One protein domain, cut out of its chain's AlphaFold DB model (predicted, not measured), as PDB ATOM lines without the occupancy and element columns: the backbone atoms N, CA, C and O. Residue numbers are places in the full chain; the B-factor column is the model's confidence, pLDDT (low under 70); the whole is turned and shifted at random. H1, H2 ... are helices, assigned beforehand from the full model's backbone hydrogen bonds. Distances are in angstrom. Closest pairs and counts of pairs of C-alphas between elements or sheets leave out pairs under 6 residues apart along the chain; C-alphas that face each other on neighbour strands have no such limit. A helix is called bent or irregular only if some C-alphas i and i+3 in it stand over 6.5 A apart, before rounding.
ATOM      1  N   ALA A   4     -28.098  11.513  21.357       75.56
ATOM      2  CA  ALA A   4     -28.551  12.568  20.452       75.56
ATOM      3  C   ALA A   4     -29.834  13.303  20.898       75.56
ATOM      4  O   ALA A   4     -30.093  14.405  20.430       75.56
ATOM      5  N   PHE A   5     -30.633  12.728  21.805       80.00
ATOM      6  CA  PHE A   5     -31.849  13.361  22.332       80.00
ATOM      7  C   PHE A   5     -31.607  14.164  23.612       80.00
ATOM      8  O   PHE A   5     -32.490  14.903  24.040       80.00
ATOM      9  N   VAL A   6     -30.429  14.042  24.232       85.38
ATOM     10  CA  VAL A   6     -30.102  14.816  25.436       85.38
ATOM     11  C   VAL A   6     -30.087  16.323  25.139       85.38
ATOM     12  O   VAL A   6     -30.761  17.049  25.869       85.38
ATOM     13  N   PRO A   7     -29.430  16.817  24.067       87.38
ATOM     14  CA  PRO A   7     -29.434  18.245  23.755       87.38
ATOM     15  C   PRO A   7     -30.832  18.859  23.544       87.38
ATOM     16  O   PRO A   7     -31.128  19.844  24.224       87.38
ATOM     17  N   PRO A   8     -31.730  18.299  22.702       89.69
ATOM     18  CA  PRO A   8     -33.048  18.896  22.497       89.69
ATOM     19  C   PRO A   8     -33.935  18.872  23.747       89.69
ATOM     20  O   PRO A   8     -34.698  19.807  23.965       89.69
ATOM     21  N   LEU A   9     -33.820  17.843  24.596       90.19
ATOM     22  CA  LEU A   9     -34.574  17.775  25.853       90.19
ATOM     23  C   LEU A   9     -34.135  18.860  26.840       90.19
ATOM     24  O   LEU A   9     -34.975  19.511  27.457       90.19
ATOM     25  N   VAL A  10     -32.824  19.070  26.982       90.12
ATOM     26  CA  VAL A  10     -32.281  20.114  27.862       90.12
ATOM     27  C   VAL A  10     -32.649  21.504  27.341       90.12
ATOM     28  O   VAL A  10     -33.012  22.371  28.130       90.12
ATOM     29  N   ALA A  11     -32.619  21.707  26.023       91.56
ATOM     30  CA  ALA A  11     -33.026  22.954  25.382       91.56
ATOM     31  C   ALA A  11     -34.521  23.264  25.561       91.56
ATOM     32  O   ALA A  11     -34.881  24.380  25.934       91.56
ATOM     33  N   ALA A  12     -35.394  22.269  25.368       90.94
ATOM     34  CA  ALA A  12     -36.827  22.407  25.616       90.94
ATOM     35  C   ALA A  12     -37.122  22.711  27.095       90.94
ATOM     36  O   ALA A  12     -37.911  23.599  27.414       90.94
ATOM     37  N   LEU A  13     -36.426  22.036  28.016       91.31
ATOM     38  CA  LEU A  13     -36.549  22.315  29.444       91.31
ATOM     39  C   LEU A  13     -36.100  23.744  29.780       91.31
ATOM     40  O   LEU A  13     -36.788  24.449  30.513       91.31
ATOM     41  N   ALA A  14     -34.976  24.196  29.218       89.12
ATOM     42  CA  ALA A  14     -34.496  25.561  29.398       89.12
ATOM     43  C   ALA A  14     -35.517  26.586  28.887       89.12
ATOM     44  O   ALA A  14     -35.784  27.570  29.570       89.12
ATOM     45  N   ALA A  15     -36.133  26.334  27.732       91.75
ATOM     46  CA  ALA A  15     -37.162  27.195  27.164       91.75
ATOM     47  C   ALA A  15     -38.403  27.347  28.054       91.75
ATOM     48  O   ALA A  15     -38.948  28.446  28.134       91.75
ATOM     49  N   TYR A  16     -38.825  26.283  28.741       89.69
ATOM     50  CA  TYR A  16     -39.933  26.350  29.698       89.69
ATOM     51  C   TYR A  16     -39.552  27.010  31.028       89.69
ATOM     52  O   TYR A  16     -40.394  27.646  31.659       89.69
ATOM     53  N   LEU A  17     -38.302  26.857  31.475       90.69
ATOM     54  CA  LEU A  17     -37.827  27.420  32.744       90.69
ATOM     55  C   LEU A  17     -37.453  28.905  32.642       90.69
ATOM     56  O   LEU A  17     -37.520  29.626  33.637       90.69
ATOM     57  N   LEU A  18     -37.037  29.367  31.463       88.94
ATOM     58  CA  LEU A  18     -36.670  30.758  31.223       88.94
ATOM     59  C   LEU A  18     -37.930  31.602  30.971       88.94
ATOM     60  O   LEU A  18     -38.697  31.287  30.060       88.94
ATOM     61  N   PRO A  19     -38.135  32.715  31.704       81.12
ATOM     62  CA  PRO A  19     -39.211  33.647  31.402       81.12
ATOM     63  C   PRO A  19     -38.964  34.246  30.017       81.12
ATOM     64  O   PRO A  19     -38.069  35.070  29.833       81.12
ATOM     65  N   SER A  20     -39.728  33.803  29.023       83.38
ATOM     66  CA  SER A  20     -39.595  34.292  27.659       83.38
ATOM     67  C   SER A  20     -40.958  34.479  27.012       83.38
ATOM     68  O   SER A  20     -41.878  33.686  27.195       83.38
ATOM     69  N   SER A  21     -41.073  35.535  26.212       87.00
ATOM     70  CA  SER A  21     -42.249  35.799  25.378       87.00
ATOM     71  C   SER A  21     -42.348  34.828  24.194       87.00
ATOM     72  O   SER A  21     -43.333  34.843  23.459       87.00
ATOM     73  N   SER A  22     -41.302  34.032  23.946       89.25
ATOM     74  CA  SER A  22     -41.197  33.126  22.799       89.25
ATOM     75  C   SER A  22     -40.352  31.885  23.137       89.25
ATOM     76  O   SER A  22     -39.206  31.779  22.686       89.25
ATOM     77  N   PRO A  23     -40.907  30.932  23.910       89.44
ATOM     78  CA  PRO A  23     -40.200  29.728  24.356       89.44
ATOM     79  C   PRO A  23     -39.632  28.893  23.204       89.44
ATOM     80  O   PRO A  23     -38.508  28.410  23.282       89.44
ATOM     81  N   SER A  24     -40.343  28.801  22.082       91.38
ATOM     82  CA  SER A  24     -39.889  28.083  20.886       91.38
ATOM     83  C   SER A  24     -38.598  28.663  20.287       91.38
ATOM     84  O   SER A  24     -37.729  27.908  19.855       91.38
ATOM     85  N   ILE A  25     -38.403  29.986  20.330       92.44
ATOM     86  CA  ILE A  25     -37.141  30.617  19.900       92.44
ATOM     87  C   ILE A  25     -36.010  30.228  20.853       92.44
ATOM     88  O   ILE A  25     -34.922  29.864  20.408       92.44
ATOM     89  N   VAL A  26     -36.269  30.269  22.163       92.94
ATOM     90  CA  VAL A  26     -35.287  29.871  23.178       92.94
ATOM     91  C   VAL A  26     -34.903  28.404  23.000       92.94
ATOM     92  O   VAL A  26     -33.716  28.086  23.029       92.94
ATOM     93  N   ALA A  27     -35.872  27.525  22.741       93.62
ATOM     94  CA  ALA A  27     -35.655  26.100  22.514       93.62
ATOM     95  C   ALA A  27     -34.768  25.857  21.290       93.62
ATOM     96  O   ALA A  27     -33.772  25.142  21.377       93.62
ATOM     97  N   TYR A  28     -35.072  26.518  20.169       92.50
ATOM     98  CA  TYR A  28     -34.274  26.407  18.952       92.50
ATOM     99  C   TYR A  28     -32.834  26.872  19.175       92.50
ATOM    100  O   TYR A  28     -31.883  26.141  18.902       92.50
ATOM    101  N   VAL A  29     -32.669  28.091  19.697       92.62
ATOM    102  CA  VAL A  29     -31.356  28.722  19.861       92.62
ATOM    103  C   VAL A  29     -30.510  27.949  20.866       92.62
ATOM    104  O   VAL A  29     -29.350  27.654  20.583       92.62
ATOM    105  N   SER A  30     -31.077  27.575  22.014       92.75
ATOM    106  CA  SER A  30     -30.356  26.797  23.026       92.75
ATOM    107  C   SER A  30     -30.032  25.377  22.555       92.75
ATOM    108  O   SER A  30     -28.934  24.898  22.833       92.75
ATOM    109  N   GLY A  31     -30.913  24.731  21.785       92.25
ATOM    110  CA  GLY A  31     -30.664  23.413  21.192       92.25
ATOM    111  C   GLY A  31     -29.516  23.441  20.188       92.25
ATOM    112  O   GLY A  31     -28.551  22.681  20.321       92.25
ATOM    113  N   VAL A  32     -29.565  24.370  19.230       91.50
ATOM    114  CA  VAL A  32     -28.519  24.550  18.212       91.50
ATOM    115  C   VAL A  32     -27.190  24.936  18.861       91.50
ATOM    116  O   VAL A  32     -26.189  24.252  18.651       91.50
ATOM    117  N   LEU A  33     -27.165  25.991  19.682       91.44
ATOM    118  CA  LEU A  33     -25.925  26.478  20.293       91.44
ATOM    119  C   LEU A  33     -25.349  25.482  21.298       91.44
ATOM    120  O   LEU A  33     -24.141  25.270  21.311       91.44
ATOM    121  N   GLY A  34     -26.190  24.842  22.111       90.88
ATOM    122  CA  GLY A  34     -25.742  23.837  23.073       90.88
ATOM    123  C   GLY A  34     -25.092  22.639  22.387       90.88
ATOM    124  O   GLY A  34     -24.053  22.160  22.837       90.88
ATOM    125  N   THR A  35     -25.655  22.198  21.261       89.56
ATOM    126  CA  THR A  35     -25.099  21.074  20.497       89.56
ATOM    127  C   THR A  35     -23.827  21.470  19.764       89.56
ATOM    128  O   THR A  35     -22.845  20.748  19.869       89.56
ATOM    129  N   LEU A  36     -23.798  22.638  19.116       89.00
ATOM    130  CA  LEU A  36     -22.599  23.159  18.454       89.00
ATOM    131  C   LEU A  36     -21.433  23.319  19.440       89.00
ATOM    132  O   LEU A  36     -20.311  22.890  19.180       89.00
ATOM    133  N   ILE A  37     -21.689  23.936  20.595       89.31
ATOM    134  CA  ILE A  37     -20.650  24.145  21.603       89.31
ATOM    135  C   ILE A  37     -20.208  22.796  22.172       89.31
ATOM    136  O   ILE A  37     -19.014  22.511  22.218       89.31
ATOM    137  N   GLY A  38     -21.156  21.958  22.590       87.88
ATOM    138  CA  GLY A  38     -20.864  20.710  23.285       87.88
ATOM    139  C   GLY A  38     -20.252  19.625  22.401       87.88
ATOM    140  O   GLY A  38     -19.233  19.042  22.764       87.88
ATOM    141  N   ALA A  39     -20.882  19.332  21.266       85.12
ATOM    142  CA  ALA A  39     -20.488  18.229  20.398       85.12
ATOM    143  C   ALA A  39     -19.286  18.589  19.517       85.12
ATOM    144  O   ALA A  39     -18.393  17.757  19.352       85.12
ATOM    145  N   ASP A  40     -19.234  19.821  19.002       84.81
ATOM    146  CA  ASP A  40     -18.210  20.219  18.035       84.81
ATOM    147  C   ASP A  40     -17.078  21.008  18.687       84.81
ATOM    148  O   ASP A  40     -15.935  20.544  18.697       84.81
ATOM    149  N   ILE A  41     -17.374  22.177  19.273       87.88
ATOM    150  CA  ILE A  41     -16.336  23.105  19.761       87.88
ATOM    151  C   ILE A  41     -15.526  22.474  20.897       87.88
ATOM    152  O   ILE A  41     -14.295  22.447  20.840       87.88
ATOM    153  N   LEU A  42     -16.191  21.918  21.913       89.00
ATOM    154  CA  LEU A  42     -15.499  21.287  23.041       89.00
ATOM    155  C   LEU A  42     -14.715  20.036  22.633       89.00
ATOM    156  O   LEU A  42     -13.794  19.644  23.342       89.00
ATOM    157  N   ASN A  43     -15.026  19.432  21.485       86.75
ATOM    158  CA  ASN A  43     -14.366  18.224  21.004       86.75
ATOM    159  C   ASN A  43     -13.256  18.518  19.971       86.75
ATOM    160  O   ASN A  43     -12.571  17.593  19.524       86.75
ATOM    161  N   MET A  44     -13.003  19.795  19.633       85.62
ATOM    162  CA  MET A  44     -11.969  20.214  18.668       85.62
ATOM    163  C   MET A  44     -10.557  19.756  19.050       85.62
ATOM    164  O   MET A  44      -9.721  19.535  18.177       85.62
ATOM    165  N   HIS A  45     -10.283  19.534  20.338       83.94
ATOM    166  CA  HIS A  45      -8.997  19.001  20.797       83.94
ATOM    167  C   HIS A  45      -8.687  17.594  20.242       83.94
ATOM    168  O   HIS A  45      -7.548  17.140  20.319       83.94
ATOM    169  N   ARG A  46      -9.686  16.878  19.704       82.25
ATOM    170  CA  ARG A  46      -9.516  15.558  19.075       82.25
ATOM    171  C   ARG A  46      -9.164  15.641  17.588       82.25
ATOM    172  O   ARG A  46      -8.713  14.644  17.033       82.25
ATOM    173  N   LEU A  47      -9.312  16.808  16.953       81.06
ATOM    174  CA  LEU A  47      -9.005  17.017  15.532       81.06
ATOM    175  C   LEU A  47      -7.572  16.612  15.141       81.06
ATOM    176  O   LEU A  47      -7.426  15.920  14.132       81.06
ATOM    177  N   PRO A  48      -6.518  16.922  15.928       79.81
ATOM    178  CA  PRO A  48      -5.155  16.507  15.593       79.81
ATOM    179  C   PRO A  48      -4.973  14.984  15.570       79.81
ATOM    180  O   PRO A  48      -4.144  14.475  14.820       79.81
ATOM    181  N   MET A  49      -5.760  14.244  16.361       79.69
ATOM    182  CA  MET A  49      -5.688  12.778  16.432       79.69
ATOM    183  C   MET A  49      -6.335  12.098  15.221       79.69
ATOM    184  O   MET A  49      -6.046  10.939  14.943       79.69
ATOM    185  N   LEU A  50      -7.200  12.810  14.495       76.56
ATOM    186  CA  LEU A  50      -7.907  12.296  13.322       76.56
ATOM    187  C   LEU A  50      -7.068  12.391  12.036       76.56
ATOM    188  O   LEU A  50      -7.516  11.938  10.988       76.56
ATOM    189  N   GLY A  51      -5.876  13.005  12.085       80.62
ATOM    190  CA  GLY A  51      -5.026  13.229  10.908       80.62
ATOM    191  C   GLY A  51      -5.645  14.169   9.861       80.62
ATOM    192  O   GLY A  51      -5.104  14.327   8.768       80.62
ATOM    193  N   ALA A  52      -6.778  14.796  10.185       75.38
ATOM    194  CA  ALA A  52      -7.523  15.658   9.284       75.38
ATOM    195  C   ALA A  52      -6.980  17.091   9.345       75.38
ATOM    196  O   ALA A  52      -6.928  17.712  10.406       75.38
ATOM    197  N   ARG A  53      -6.597  17.638   8.186       70.12
ATOM    198  CA  ARG A  53      -6.117  19.027   8.060       70.12
ATOM    199  C   ARG A  53      -7.258  20.050   8.091       70.12
ATOM    200  O   ARG A  53      -7.020  21.219   8.369       70.12
ATOM    201  N   ILE A  54      -8.471  19.602   7.765       73.81
ATOM    202  CA  ILE A  54      -9.713  20.377   7.722       73.81
ATOM    203  C   ILE A  54     -10.832  19.440   8.185       73.81
ATOM    204  O   ILE A  54     -10.887  18.291   7.747       73.81
ATOM    205  N   ALA A  55     -11.715  19.927   9.054       78.81
ATOM    206  CA  ALA A  55     -12.918  19.221   9.475       78.81
ATOM    207  C   ALA A  55     -14.145  20.097   9.215       78.81
ATOM    208  O   ALA A  55     -14.104  21.307   9.435       78.81
ATOM    209  N   SER A  56     -15.223  19.478   8.735       79.00
ATOM    210  CA  SER A  56     -16.520  20.137   8.593       79.00
ATOM    211  C   SER A  56     -17.286  19.997   9.902       79.00
ATOM    212  O   SER A  56     -17.476  18.881  10.379       79.00
ATOM    213  N   ILE A  57     -17.723  21.123  10.458       77.62
ATOM    214  CA  ILE A  57     -18.657  21.180  11.588       77.62
ATOM    215  C   ILE A  57     -20.062  21.279  11.001       77.62
ATOM    216  O   ILE A  57     -20.257  22.030  10.044       77.62
ATOM    217  N   GLY A  58     -21.030  20.543  11.541       70.69
ATOM    218  CA  GLY A  58     -22.357  20.510  10.936       70.69
ATOM    219  C   GLY A  58     -22.400  19.539   9.761       70.69
ATOM    220  O   GLY A  58     -22.528  19.979   8.627       70.69
ATOM    221  N   GLY A  59     -22.281  18.240  10.056       66.69
ATOM    222  CA  GLY A  59     -22.695  17.097   9.236       66.69
ATOM    223  C   GLY A  59     -22.183  17.072   7.797       66.69
ATOM    224  O   GLY A  59     -22.627  17.835   6.948       66.69
ATOM    225  N   ALA A  60     -21.347  16.086   7.475       60.44
ATOM    226  CA  ALA A  60     -20.911  15.779   6.112       60.44
ATOM    227  C   ALA A  60     -22.056  15.237   5.213       60.44
ATOM    228  O   ALA A  60     -21.953  14.143   4.666       60.44
ATOM    229  N   GLY A  61     -23.159  15.985   5.070       53.47
ATOM    230  CA  GLY A  61     -24.096  15.857   3.954       53.47
ATOM    231  C   GLY A  61     -25.597  15.699   4.235       53.47
ATOM    232  O   GLY A  61     -26.334  15.739   3.253       53.47
ATOM    233  N   THR A  62     -26.130  15.490   5.457       54.94
ATOM    234  CA  THR A  62     -27.586  15.158   5.579       54.94
ATOM    235  C   THR A  62     -28.258  15.406   6.947       54.94
ATOM    236  O   THR A  62     -28.935  14.528   7.450       54.94
ATOM    237  N   PHE A  63     -28.170  16.604   7.532       62.00
ATOM    238  CA  PHE A  63     -28.729  16.938   8.865       62.00
ATOM    239  C   PHE A  63     -27.903  16.398  10.043       62.00
ATOM    240  O   PHE A  63     -28.071  15.271  10.499       62.00
ATOM    241  N   ASP A  64     -27.016  17.247  10.564       77.44
ATOM    242  CA  ASP A  64     -26.256  16.964  11.782       77.44
ATOM    243  C   ASP A  64     -27.129  17.014  13.047       77.44
ATOM    244  O   ASP A  64     -28.215  17.608  13.065       77.44
ATOM    245  N   GLY A  65     -26.593  16.489  14.147       78.56
ATOM    246  CA  GLY A  65     -27.146  16.612  15.488       78.56
ATOM    247  C   GLY A  65     -27.401  18.062  15.901       78.56
ATOM    248  O   GLY A  65     -28.361  18.304  16.622       78.56
ATOM    249  N   ILE A  66     -26.629  19.032  15.394       86.75
ATOM    250  CA  ILE A  66     -26.838  20.468  15.652       86.75
ATOM    251  C   ILE A  66     -28.222  20.926  15.171       86.75
ATOM    252  O   ILE A  66     -28.981  21.540  15.922       86.75
ATOM    253  N   PHE A  67     -28.564  20.610  13.921       85.88
ATOM    254  CA  PHE A  67     -29.835  21.014  13.322       85.88
ATOM    255  C   PHE A  67     -31.002  20.209  13.893       85.88
ATOM    256  O   PHE A  67     -32.041  20.774  14.243       85.88
ATOM    257  N   LEU A  68     -30.819  18.891  14.026       87.62
ATOM    258  CA  LEU A  68     -31.844  18.004  14.560       87.62
ATOM    259  C   LEU A  68     -32.183  18.360  16.015       87.62
ATOM    260  O   LEU A  68     -33.353  18.369  16.383       87.62
ATOM    261  N   SER A  69     -31.182  18.727  16.818       87.94
ATOM    262  CA  SER A  69     -31.373  19.233  18.178       87.94
ATOM    263  C   SER A  69     -32.249  20.485  18.207       87.94
ATOM    264  O   SER A  69     -33.224  20.529  18.951       87.94
ATOM    265  N   GLY A  70     -31.973  21.471  17.350       88.00
ATOM    266  CA  GLY A  70     -32.793  22.679  17.253       88.00
ATOM    267  C   GLY A  70     -34.254  22.381  16.918       88.00
ATOM    268  O   GLY A  70     -35.155  22.844  17.613       88.00
ATOM    269  N   ILE A  71     -34.503  21.583  15.875       89.94
ATOM    270  CA  ILE A  71     -35.874  21.260  15.453       89.94
ATOM    271  C   ILE A  71     -36.607  20.424  16.499       89.94
ATOM    272  O   ILE A  71     -37.750  20.737  16.821       89.94
ATOM    273  N   ILE A  72     -35.976  19.383  17.050       90.94
ATOM    274  CA  ILE A  72     -36.618  18.556  18.078       90.94
ATOM    275  C   ILE A  72     -36.919  19.404  19.317       90.94
ATOM    276  O   ILE A  72     -38.002  19.269  19.872       90.94
ATOM    277  N   ALA A  73     -36.021  20.307  19.725       90.31
ATOM    278  CA  ALA A  73     -36.268  21.200  20.857       90.31
ATOM    279  C   ALA A  73     -37.506  22.080  20.635       90.31
ATOM    280  O   ALA A  73     -38.316  22.221  21.543       90.31
ATOM    281  N   VAL A  74     -37.686  22.626  19.428       92.25
ATOM    282  CA  VAL A  74     -38.883  23.409  19.072       92.25
ATOM    283  C   VAL A  74     -40.143  22.553  19.089       92.25
ATOM    284  O   VAL A  74     -41.160  23.004  19.589       92.25
ATOM    285  N   LEU A  75     -40.092  21.329  18.558       91.31
ATOM    286  CA  LEU A  75     -41.251  20.427  18.537       91.31
ATOM    287  C   LEU A  75     -41.683  19.969  19.939       91.31
ATOM    288  O   LEU A  75     -42.809  19.504  20.105       91.31
ATOM    289  N   LEU A  76     -40.785  20.054  20.921       88.06
ATOM    290  CA  LEU A  76     -41.043  19.704  22.316       88.06
ATOM    291  C   LEU A  76     -41.588  20.870  23.153       88.06
ATOM    292  O   LEU A  76     -41.958  20.623  24.301       88.06
ATOM    293  N   VAL A  77     -41.600  22.099  22.621       86.62
ATOM    294  CA  VAL A  77     -42.020  23.321  23.329       86.62
ATOM    295  C   VAL A  77     -43.338  23.854  22.798       86.62
ATOM    296  O   VAL A  77     -44.237  24.067  23.645       86.62
TER     297      VAL A  77
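Overview. This is residues 4 to 77 of the 77 residues of the protein "DUF1614 domain-containing protein" of Candidatus Bathyarchaeota archaeon (UniProt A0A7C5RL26). A long helix, H2, makes the longest axis, and two shorter helices, H1 and H3, pack on its first half to form a small three-helix bundle at one end. Beyond that bundle H2 runs on to a free tip, where residues 48 to 54 stick out, and a long link then folds back to H3. The printed part has 74 residues with three named helices in the order H1, H2, H3 and no named strand; its class is all helix. It is only just loose, close to compact, with a radius of gyration of the C-alphas of 13.7 A. The C-alphas span 45 by 23 by 17 A, only just elongated.

Along the chain. Find C-alpha 4 at (-28.551, 12.568, 20.452); there H1 begins, and it holds residues 4 to 17, 21.4 A from first to last C-alpha. H1 is irregular, but only just: C-alphas 4 and 7 are 6.6 A apart. After five residues look for C-alpha 23 at (-40.200, 29.728, 24.356), the first of H2, residues 23 to 50. This is the longest helix, with 28 residues and 38.3 A from first to last C-alpha; you can watch x climb from there to C-alpha 50 at (-7.907, 12.296, 13.322). Look near residue 44 for a kink of 43 degrees in H2, which is also irregular: C-alphas 42 and 45 are 7.2 A apart. Residues 51 to 64 follow with no named element. H3 holds residues 65 to 75, 14.9 A from first to last C-alpha, and ends at C-alpha 75 at (-41.251, 20.427, 18.537).

Arrangement. H1, H2 and H3 form a bundle, three helices each touching the other two, and it is up and down, each helix running against the one before it. Start with H1 and H2, a helical hairpin: they touch, and their closest C-alphas, those of Ala 11 and Gly 31, are 4.8 A apart. They run opposite ways at a steep tilt of 38 degrees, only just past shallow. H2 touches H1 with residues 23 to 35 alone. Go on to H2 and H3, also a helical hairpin, which touch and whose closest C-alphas, those of Tyr 28 and Gly 70, are 4.4 A apart. They run opposite ways at a shallow tilt of 15 degrees. Here H2 touches H3 with residues 24 to 36 alone. H1 and H3 touch as well, and their closest C-alphas, those of Pro 8 and Ala 73, are 4.3 A apart. These two run the same way at a steep tilt of 42 degrees. With one of the three pairs at a shallow tilt, the helix packing is mostly crossed, but only just. Along the backbone, each O i to N i+4 pair in H3 is within hydrogen-bond range, against 9 of 10 in H1 and 17 of 24 in H2.

Size, cuts and confidence. The two C-alphas farthest apart are those of Ser 21 and Gly 51, at 45.9 A, while the first and last printed C-alphas, those of Ala 4 and Val 77, are 17.5 A apart. Val 77 is the chain's last residue. The printed part has no cut. The link from H1 to H2 is tight, with 5 residues, and the link from H2 to H3 is long, with 14 residues whose C-alphas lie 9 to 25 A from the mean of the C-alphas. Look at residues 48 to 54, of which 48 to 50 belong to H2: this stretch stands free. The mean pLDDT of the printed part is 84.5, and the five residues under 70 are residues 59 to 63, within the long link of this model.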